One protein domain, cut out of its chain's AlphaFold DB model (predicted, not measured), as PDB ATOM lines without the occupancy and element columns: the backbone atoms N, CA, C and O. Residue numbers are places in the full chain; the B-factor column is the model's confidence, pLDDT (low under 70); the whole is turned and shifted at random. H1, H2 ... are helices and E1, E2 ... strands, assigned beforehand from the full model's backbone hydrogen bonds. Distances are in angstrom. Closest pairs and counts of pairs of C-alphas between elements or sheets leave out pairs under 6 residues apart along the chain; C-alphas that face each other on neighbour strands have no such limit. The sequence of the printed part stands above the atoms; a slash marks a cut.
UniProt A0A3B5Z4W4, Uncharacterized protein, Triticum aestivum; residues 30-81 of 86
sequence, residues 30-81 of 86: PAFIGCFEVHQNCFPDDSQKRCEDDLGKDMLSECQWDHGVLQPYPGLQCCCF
ATOM      1  N   PRO A  30      32.780 -18.778  44.801       68.69
ATOM      2  CA  PRO A  30      31.500 -19.430  44.626       68.69
ATOM      3  C   PRO A  30      31.762 -20.802  43.993       68.69
ATOM      4  O   PRO A  30      32.511 -20.918  43.017       68.69
ATOM      5  N   ALA A  31      31.259 -21.862  44.628       82.00
ATOM      6  CA  ALA A  31      31.631 -23.219  44.249       82.00
ATOM      7  C   ALA A  31      30.992 -23.548  42.901       82.00
ATOM      8  O   ALA A  31      29.769 -23.519  42.775       82.00
ATOM      9  N   PHE A  32      31.809 -23.842  41.893       83.44
ATOM     10  CA  PHE A  32      31.316 -24.224  40.575       83.44
ATOM     11  C   PHE A  32      30.493 -25.511  40.674       83.44
ATOM     12  O   PHE A  32      30.998 -26.530  41.146       83.44
ATOM     13  N   ILE A  33      29.235 -25.461  40.232       88.31
ATOM     14  CA  ILE A  33      28.352 -26.631  40.205       88.31
ATOM     15  C   ILE A  33      28.419 -27.302  38.835       88.31
ATOM     16  O   ILE A  33      28.616 -28.513  38.739       88.31
ATOM     17  N   GLY A  34      28.268 -26.515  37.772       86.25
ATOM     18  CA  GLY A  34      28.212 -27.018  36.407       86.25
ATOM     19  C   GLY A  34      27.681 -25.971  35.439       86.25
ATOM     20  O   GLY A  34      27.173 -24.931  35.856       86.25
ATOM     21  N   CYS A  35      27.782 -26.263  34.144       86.81
ATOM     22  CA  CYS A  35      27.185 -25.445  33.094       86.81
ATOM     23  C   CYS A  35      26.143 -26.250  32.320       86.81
ATOM     24  O   CYS A  35      26.268 -27.466  32.162       86.81
ATOM     25  N   PHE A  36      25.115 -25.555  31.848       83.62
ATOM     26  CA  PHE A  36      24.099 -26.105  30.961       83.62
ATOM     27  C   PHE A  36      24.575 -26.117  29.505       83.62
ATOM     28  O   PHE A  36      25.637 -25.586  29.178       83.62
ATOM     29  N   GLU A  37      23.771 -26.728  28.630       79.25
ATOM     30  CA  GLU A  37      24.048 -26.775  27.195       79.25
ATOM     31  C   GLU A  37      24.318 -25.389  26.599       79.25
ATOM     32  O   GLU A  37      23.711 -24.379  26.967       79.25
ATOM     33  N   VAL A  38      25.240 -25.381  25.640       78.25
ATOM     34  CA  VAL A  38      25.655 -24.194  24.905       78.25
ATOM     35  C   VAL A  38      24.508 -23.713  24.015       78.25
ATOM     36  O   VAL A  38      23.965 -24.463  23.202       78.25
ATOM     37  N   HIS A  39      24.175 -22.432  24.124       77.88
ATOM     38  CA  HIS A  39      23.203 -21.757  23.277       77.88
ATOM     39  C   HIS A  39      23.850 -20.592  22.517       77.88
ATOM     40  O   HIS A  39      24.925 -20.102  22.858       77.88
ATOM     41  N   GLN A  40      23.185 -20.128  21.453       75.06
ATOM     42  CA  GLN A  40      23.641 -18.943  20.712       75.06
ATOM     43  C   GLN A  40      23.537 -17.663  21.551       75.06
ATOM     44  O   GLN A  40      24.336 -16.750  21.376       75.06
ATOM     45  N   ASN A  41      22.576 -17.625  22.476       79.25
ATOM     46  CA  ASN A  41      22.322 -16.495  23.356       79.25
ATOM     47  C   ASN A  41      22.328 -16.977  24.807       79.25
ATOM     48  O   ASN A  41      21.776 -18.035  25.109       79.25
ATOM     49  N   CYS A  42      22.889 -16.168  25.700       84.50
ATOM     50  CA  CYS A  42      22.757 -16.346  27.139       84.50
ATOM     51  C   CYS A  42      22.304 -15.023  27.749       84.50
ATOM     52  O   CYS A  42      22.981 -14.003  27.599       84.50
ATOM     53  N   PHE A  43      21.133 -15.042  28.382       88.94
ATOM     54  CA  PHE A  43      20.578 -13.896  29.090       88.94
ATOM     55  C   PHE A  43      20.805 -14.099  30.591       88.94
ATOM     56  O   PHE A  43      20.358 -15.122  31.111       88.94
ATOM     57  N   PRO A  44      21.475 -13.159  31.283       86.69
ATOM     58  CA  PRO A  44      21.856 -13.318  32.687       86.69
ATOM     59  C   PRO A  44      20.652 -13.530  33.621       86.69
ATOM     60  O   PRO A  44      20.741 -14.271  34.595       86.69
ATOM     61  N   ASP A  45      19.505 -12.917  33.321       89.69
ATOM     62  CA  ASP A  45      18.284 -13.089  34.115       89.69
ATOM     63  C   ASP A  45      17.673 -14.489  33.944       89.69
ATOM     64  O   ASP A  45      17.290 -15.129  34.926       89.69
ATOM     65  N   ASP A  46      17.624 -15.000  32.708       90.12
ATOM     66  CA  ASP A  46      17.117 -16.347  32.424       90.12
ATOM     67  C   ASP A  46      18.070 -17.423  32.958       90.12
ATOM     68  O   ASP A  46      17.624 -18.441  33.490       90.12
ATOM     69  N   SER A  47      19.384 -17.195  32.855       88.62
ATOM     70  CA  SER A  47      20.399 -18.082  33.423       88.62
ATOM     71  C   SER A  47      20.290 -18.146  34.943       88.62
ATOM     72  O   SER A  47      20.326 -19.240  35.506       88.62
ATOM     73  N   GLN A  48      20.097 -16.997  35.599       91.19
ATOM     74  CA  GLN A  48      19.981 -16.903  37.054       91.19
ATOM     75  C   GLN A  48      18.745 -17.645  37.525       91.19
ATOM     76  O   GLN A  48      18.844 -18.531  38.370       91.19
ATOM     77  N   LYS A  49      17.604 -17.345  36.906       91.88
ATOM     78  CA  LYS A  49      16.342 -17.996  37.225       91.88
ATOM     79  C   LYS A  49      16.420 -19.511  37.042       91.88
ATOM     80  O   LYS A  49      15.952 -20.247  37.899       91.88
ATOM     81  N   ARG A  50      17.063 -19.986  35.972       89.56
ATOM     82  CA  ARG A  50      17.234 -21.422  35.722       89.56
ATOM     83  C   ARG A  50      18.111 -22.098  36.777       89.56
ATOM     84  O   ARG A  50      17.735 -23.146  37.284       89.56
ATOM     85  N   CYS A  51      19.233 -21.485  37.164       90.25
ATOM     86  CA  CYS A  51      20.040 -21.994  38.277       90.25
ATOM     87  C   CYS A  51      19.234 -22.025  39.588       90.25
ATOM     88  O   CYS A  51      19.335 -22.987  40.345       90.25
ATOM     89  N   GLU A  52      18.417 -21.007  39.853       91.56
ATOM     90  CA  GLU A  52      17.576 -20.949  41.052       91.56
ATOM     91  C   GLU A  52      16.455 -21.996  41.056       91.56
ATOM     92  O   GLU A  52      16.191 -22.595  42.101       91.56
ATOM     93  N   ASP A  53      15.823 -22.231  39.904       91.88
ATOM     94  CA  ASP A  53      14.730 -23.190  39.728       91.88
ATOM     95  C   ASP A  53      15.229 -24.649  39.800       91.88
ATOM     96  O   ASP A  53      14.585 -25.482  40.440       91.88
ATOM     97  N   ASP A  54      16.380 -24.964  39.190       86.88
ATOM     98  CA  ASP A  54      16.927 -26.331  39.132       86.88
ATOM     99  C   ASP A  54      17.759 -26.715  40.374       86.88
ATOM    100  O   ASP A  54      17.739 -27.870  40.806       86.88
ATOM    101  N   LEU A  55      18.520 -25.773  40.948       88.31
ATOM    102  CA  LEU A  55      19.509 -26.052  42.003       88.31
ATOM    103  C   LEU A  55      19.207 -25.350  43.339       88.31
ATOM    104  O   LEU A  55      19.729 -25.764  44.376       88.31
ATOM    105  N   GLY A  56      18.355 -24.321  43.339       88.50
ATOM    106  CA  GLY A  56      17.914 -23.598  44.533       88.50
ATOM    107  C   GLY A  56      18.364 -22.136  44.590       88.50
ATOM    108  O   GLY A  56      19.264 -21.698  43.881       88.50
ATOM    109  N   LYS A  57      17.749 -21.359  45.489       87.62
ATOM    110  CA  LYS A  57      17.910 -19.891  45.569       87.62
ATOM    111  C   LYS A  57      19.295 -19.393  45.997       87.62
ATOM    112  O   LYS A  57      19.582 -18.210  45.860       87.62
ATOM    113  N   ASP A  58      20.149 -20.273  46.511       87.44
ATOM    114  CA  ASP A  58      21.515 -19.935  46.936       87.44
ATOM    115  C   ASP A  58      22.533 -20.053  45.788       87.44
ATOM    116  O   ASP A  58      23.744 -20.169  46.008       87.44
ATOM    117  N   MET A  59      22.038 -20.058  44.551       88.25
ATOM    118  CA  MET A  59      22.831 -20.206  43.342       88.25
ATOM    119  C   MET A  59      23.025 -18.864  42.649       88.25
ATOM    120  O   MET A  59      22.190 -17.966  42.698       88.25
ATOM    121  N   LEU A  60      24.162 -18.737  41.990       89.56
ATOM    122  CA  LEU A  60      24.534 -17.648  41.109       89.56
ATOM    123  C   LEU A  60      24.710 -18.227  39.715       89.56
ATOM    124  O   LEU A  60      25.166 -19.360  39.572       89.56
ATOM    125  N   SER A  61      24.388 -17.449  38.694       90.38
ATOM    126  CA  SER A  61      24.655 -17.807  37.309       90.38
ATOM    127  C   SER A  61      25.637 -16.840  36.662       90.38
ATOM    128  O   SER A  61      25.679 -15.656  36.998       90.38
ATOM    129  N   GLU A  62      26.398 -17.340  35.700       90.38
ATOM    130  CA  GLU A  62      27.240 -16.536  34.827       90.38
ATOM    131  C   GLU A  62      27.154 -17.073  33.397       90.38
ATOM    132  O   GLU A  62      27.203 -18.283  33.168       90.38
ATOM    133  N   CYS A  63      27.042 -16.171  32.425       88.00
ATOM    134  CA  CYS A  63      27.146 -16.518  31.015       88.00
ATOM    135  C   CYS A  63      28.623 -16.576  30.619       88.00
ATOM    136  O   CYS A  63      29.275 -15.537  30.513       88.00
ATOM    137  N   GLN A  64      29.145 -17.776  30.381       86.50
ATOM    138  CA  GLN A  64      30.516 -17.971  29.921       86.50
ATOM    139  C   GLN A  64      30.556 -18.341  28.444       86.50
ATOM    140  O   GLN A  64      29.674 -19.022  27.925       86.50
ATOM    141  N   TRP A  65      31.604 -17.887  27.765       82.00
ATOM    142  CA  TRP A  65      31.882 -18.276  26.390       82.00
ATOM    143  C   TRP A  65      32.498 -19.671  26.382       82.00
ATOM    144  O   TRP A  65      33.592 -19.869  26.912       82.00
ATOM    145  N   ASP A  66      31.809 -20.626  25.765       79.56
ATOM    146  CA  ASP A  66      32.384 -21.932  25.489       79.56
ATOM    147  C   ASP A  66      33.135 -21.872  24.160       79.56
ATOM    148  O   ASP A  66      32.554 -21.817  23.071       79.56
ATOM    149  N   HIS A  67      34.460 -21.877  24.259       63.59
ATOM    150  CA  HIS A  67      35.359 -22.067  23.126       63.59
ATOM    151  C   HIS A  67      35.636 -23.558  22.919       63.59
ATOM    152  O   HIS A  67      36.798 -23.952  22.785       63.59
ATOM    153  N   GLY A  68      34.590 -24.395  22.952       65.00
ATOM    154  CA  GLY A  68      34.713 -25.833  22.762       65.00
ATOM    155  C   GLY A  68      35.662 -26.136  21.603       65.00
ATOM    156  O   GLY A  68      35.533 -25.563  20.524       65.00
ATOM    157  N   VAL A  69      36.635 -27.025  21.834       63.66
ATOM    158  CA  VAL A  69      37.817 -27.250  20.965       63.66
ATOM    159  C   VAL A  69      37.459 -27.524  19.490       63.66
ATOM    160  O   VAL A  69      38.295 -27.374  18.604       63.66
ATOM    161  N   LEU A  70      36.212 -27.920  19.220       63.22
ATOM    162  CA  LEU A  70      35.698 -28.317  17.910       63.22
ATOM    163  C   LEU A  70      34.567 -27.421  17.370       63.22
ATOM    164  O   LEU A  70      34.054 -27.712  16.289       63.22
ATOM    165  N   GLN A  71      34.146 -26.366  18.080       61.69
ATOM    166  CA  GLN A  71      33.041 -25.518  17.621       61.69
ATOM    167  C   GLN A  71      33.551 -24.330  16.784       61.69
ATOM    168  O   GLN A  71      34.412 -23.577  17.239       61.69
ATOM    169  N   PRO A  72      33.028 -24.128  15.557       63.47
ATOM    170  CA  PRO A  72      33.489 -23.067  14.656       63.47
ATOM    171  C   PRO A  72      33.111 -21.654  15.125       63.47
ATOM    172  O   PRO A  72      33.708 -20.684  14.663       63.47
ATOM    173  N   TYR A  73      32.145 -21.531  16.038       62.53
ATOM    174  CA  TYR A  73      31.731 -20.269  16.643       62.53
ATOM    175  C   TYR A  73      31.638 -20.441  18.159       62.53
ATOM    176  O   TYR A  73      31.121 -21.469  18.598       62.53
ATOM    177  N   PRO A  74      32.119 -19.467  18.956       68.62
ATOM    178  CA  PRO A  74      31.980 -19.523  20.401       68.62
ATOM    179  C   PRO A  74      30.499 -19.413  20.749       68.62
ATOM    180  O   PRO A  74      29.837 -18.435  20.397       68.62
ATOM    181  N   GLY A  75      29.974 -20.441  21.405       79.25
ATOM    182  CA  GLY A  75      28.643 -20.378  21.982       79.25
ATOM    183  C   GLY A  75      28.700 -19.817  23.398       79.25
ATOM    184  O   GLY A  75      29.765 -19.724  24.009       79.25
ATOM    185  N   LEU A  76      27.549 -19.423  23.926       84.25
ATOM    186  CA  LEU A  76      27.414 -18.999  25.312       84.25
ATOM    187  C   LEU A  76      26.757 -20.116  26.116       84.25
ATOM    188  O   LEU A  76      25.731 -20.660  25.712       84.25
ATOM    189  N   GLN A  77      27.314 -20.427  27.276       88.62
ATOM    190  CA  GLN A  77      26.733 -21.365  28.228       88.62
ATOM    191  C   GLN A  77      26.413 -20.666  29.544       88.62
ATOM    192  O   GLN A  77      27.159 -19.810  30.018       88.62
ATOM    193  N   CYS A  78      25.288 -21.049  30.140       89.62
ATOM    194  CA  CYS A  78      24.938 -20.664  31.498       89.62
ATOM    195  C   CYS A  78      25.678 -21.584  32.472       89.62
ATOM    196  O   CYS A  78      25.474 -22.797  32.439       89.62
ATOM    197  N   CYS A  79      26.510 -21.015  33.335       90.19
ATOM    198  CA  CYS A  79      27.214 -21.722  34.395       90.19
ATOM    199  C   CYS A  79      26.646 -21.338  35.756       90.19
ATOM    200  O   CYS A  79      26.516 -20.153  36.051       90.19
ATOM    201  N   CYS A  80      26.336 -22.332  36.587       91.31
ATOM    202  CA  CYS A  80      25.844 -22.127  37.942       91.31
ATOM    203  C   CYS A  80      26.959 -22.305  38.972       91.31
ATOM    204  O   CYS A  80      27.769 -23.237  38.910       91.31
ATOM    205  N   PHE A  81      26.931 -21.449  39.981       90.12
ATOM    206  CA  PHE A  81      27.845 -21.446  41.105       90.12
ATOM    207  C   PHE A  81      27.053 -21.358  42.399       90.12
ATOM    208  O   PHE A  81      26.042 -20.670  42.475       90.12
TER     209      PHE A  81
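Overview. This is residues 30 to 81 of the 86 residues of an uncharacterized protein of Triticum aestivum (UniProt A0A3B5Z4W4). A long two-stranded hairpin, E2 and E3, runs along the domain's longest axis, with the shorter E1 beside the last residues of E3 and one helix, H1, crossing over one face of this small sheet; the other face is bare. The printed part has 52 residues, with E1, H1, E2 and E3 in that order along the chain, and the sheet is antiparallel in the order E1, E3, E2. The class is mixed, helices and strands, in two layers, a helix on one face of a sheet. It is compact, with a radius of gyration of the C-alphas of 11.0 A, yet elongated, spanning 35 by 19 by 14 A.

Arrangement. E1, residues 31 to 35, is an edge strand, antiparallel to inner strand E3, residues 75 to 81, at 147 degrees; N 33 and O 80 are 3.0 A apart, within hydrogen-bond range. E3 and the other edge strand, E2, residues 59 to 66, form a hairpin at 154 degrees, with N 62 and O 79 at 2.8 A. H1, residues 44 to 55, is on the sheet at a height of 7.2 A, over E3 and E2; on the local plane it runs across E2 at 61 degrees, only just across. Its closest C-alphas to E2 are those of Gln 48 and Ser 61, 4.8 A apart. E1, H1 and E2 make a split strand-helix-strand unit, two strands running the same way with E3 between them, and its crossover is right-handed. Every O i to N i+4 pair in H1 is within hydrogen-bond range.

Along the chain. E1 begins at C-alpha 31 (31.631, -23.219, 44.249) and is 12.2 A long. H1 measures 16.0 A and E2 20.3 A. E3, 19.2 A long, ends at C-alpha 81 (27.845, -21.446, 41.105).

Size, cuts and confidence. The two C-alphas farthest apart, those of Lys 57 and Pro 72, are 34.8 A apart. The printed part has no cut. The link from H1 to E2 is tight, and the other two are short. pLDDT is under 70 at residue 30 and residues 67 to 74.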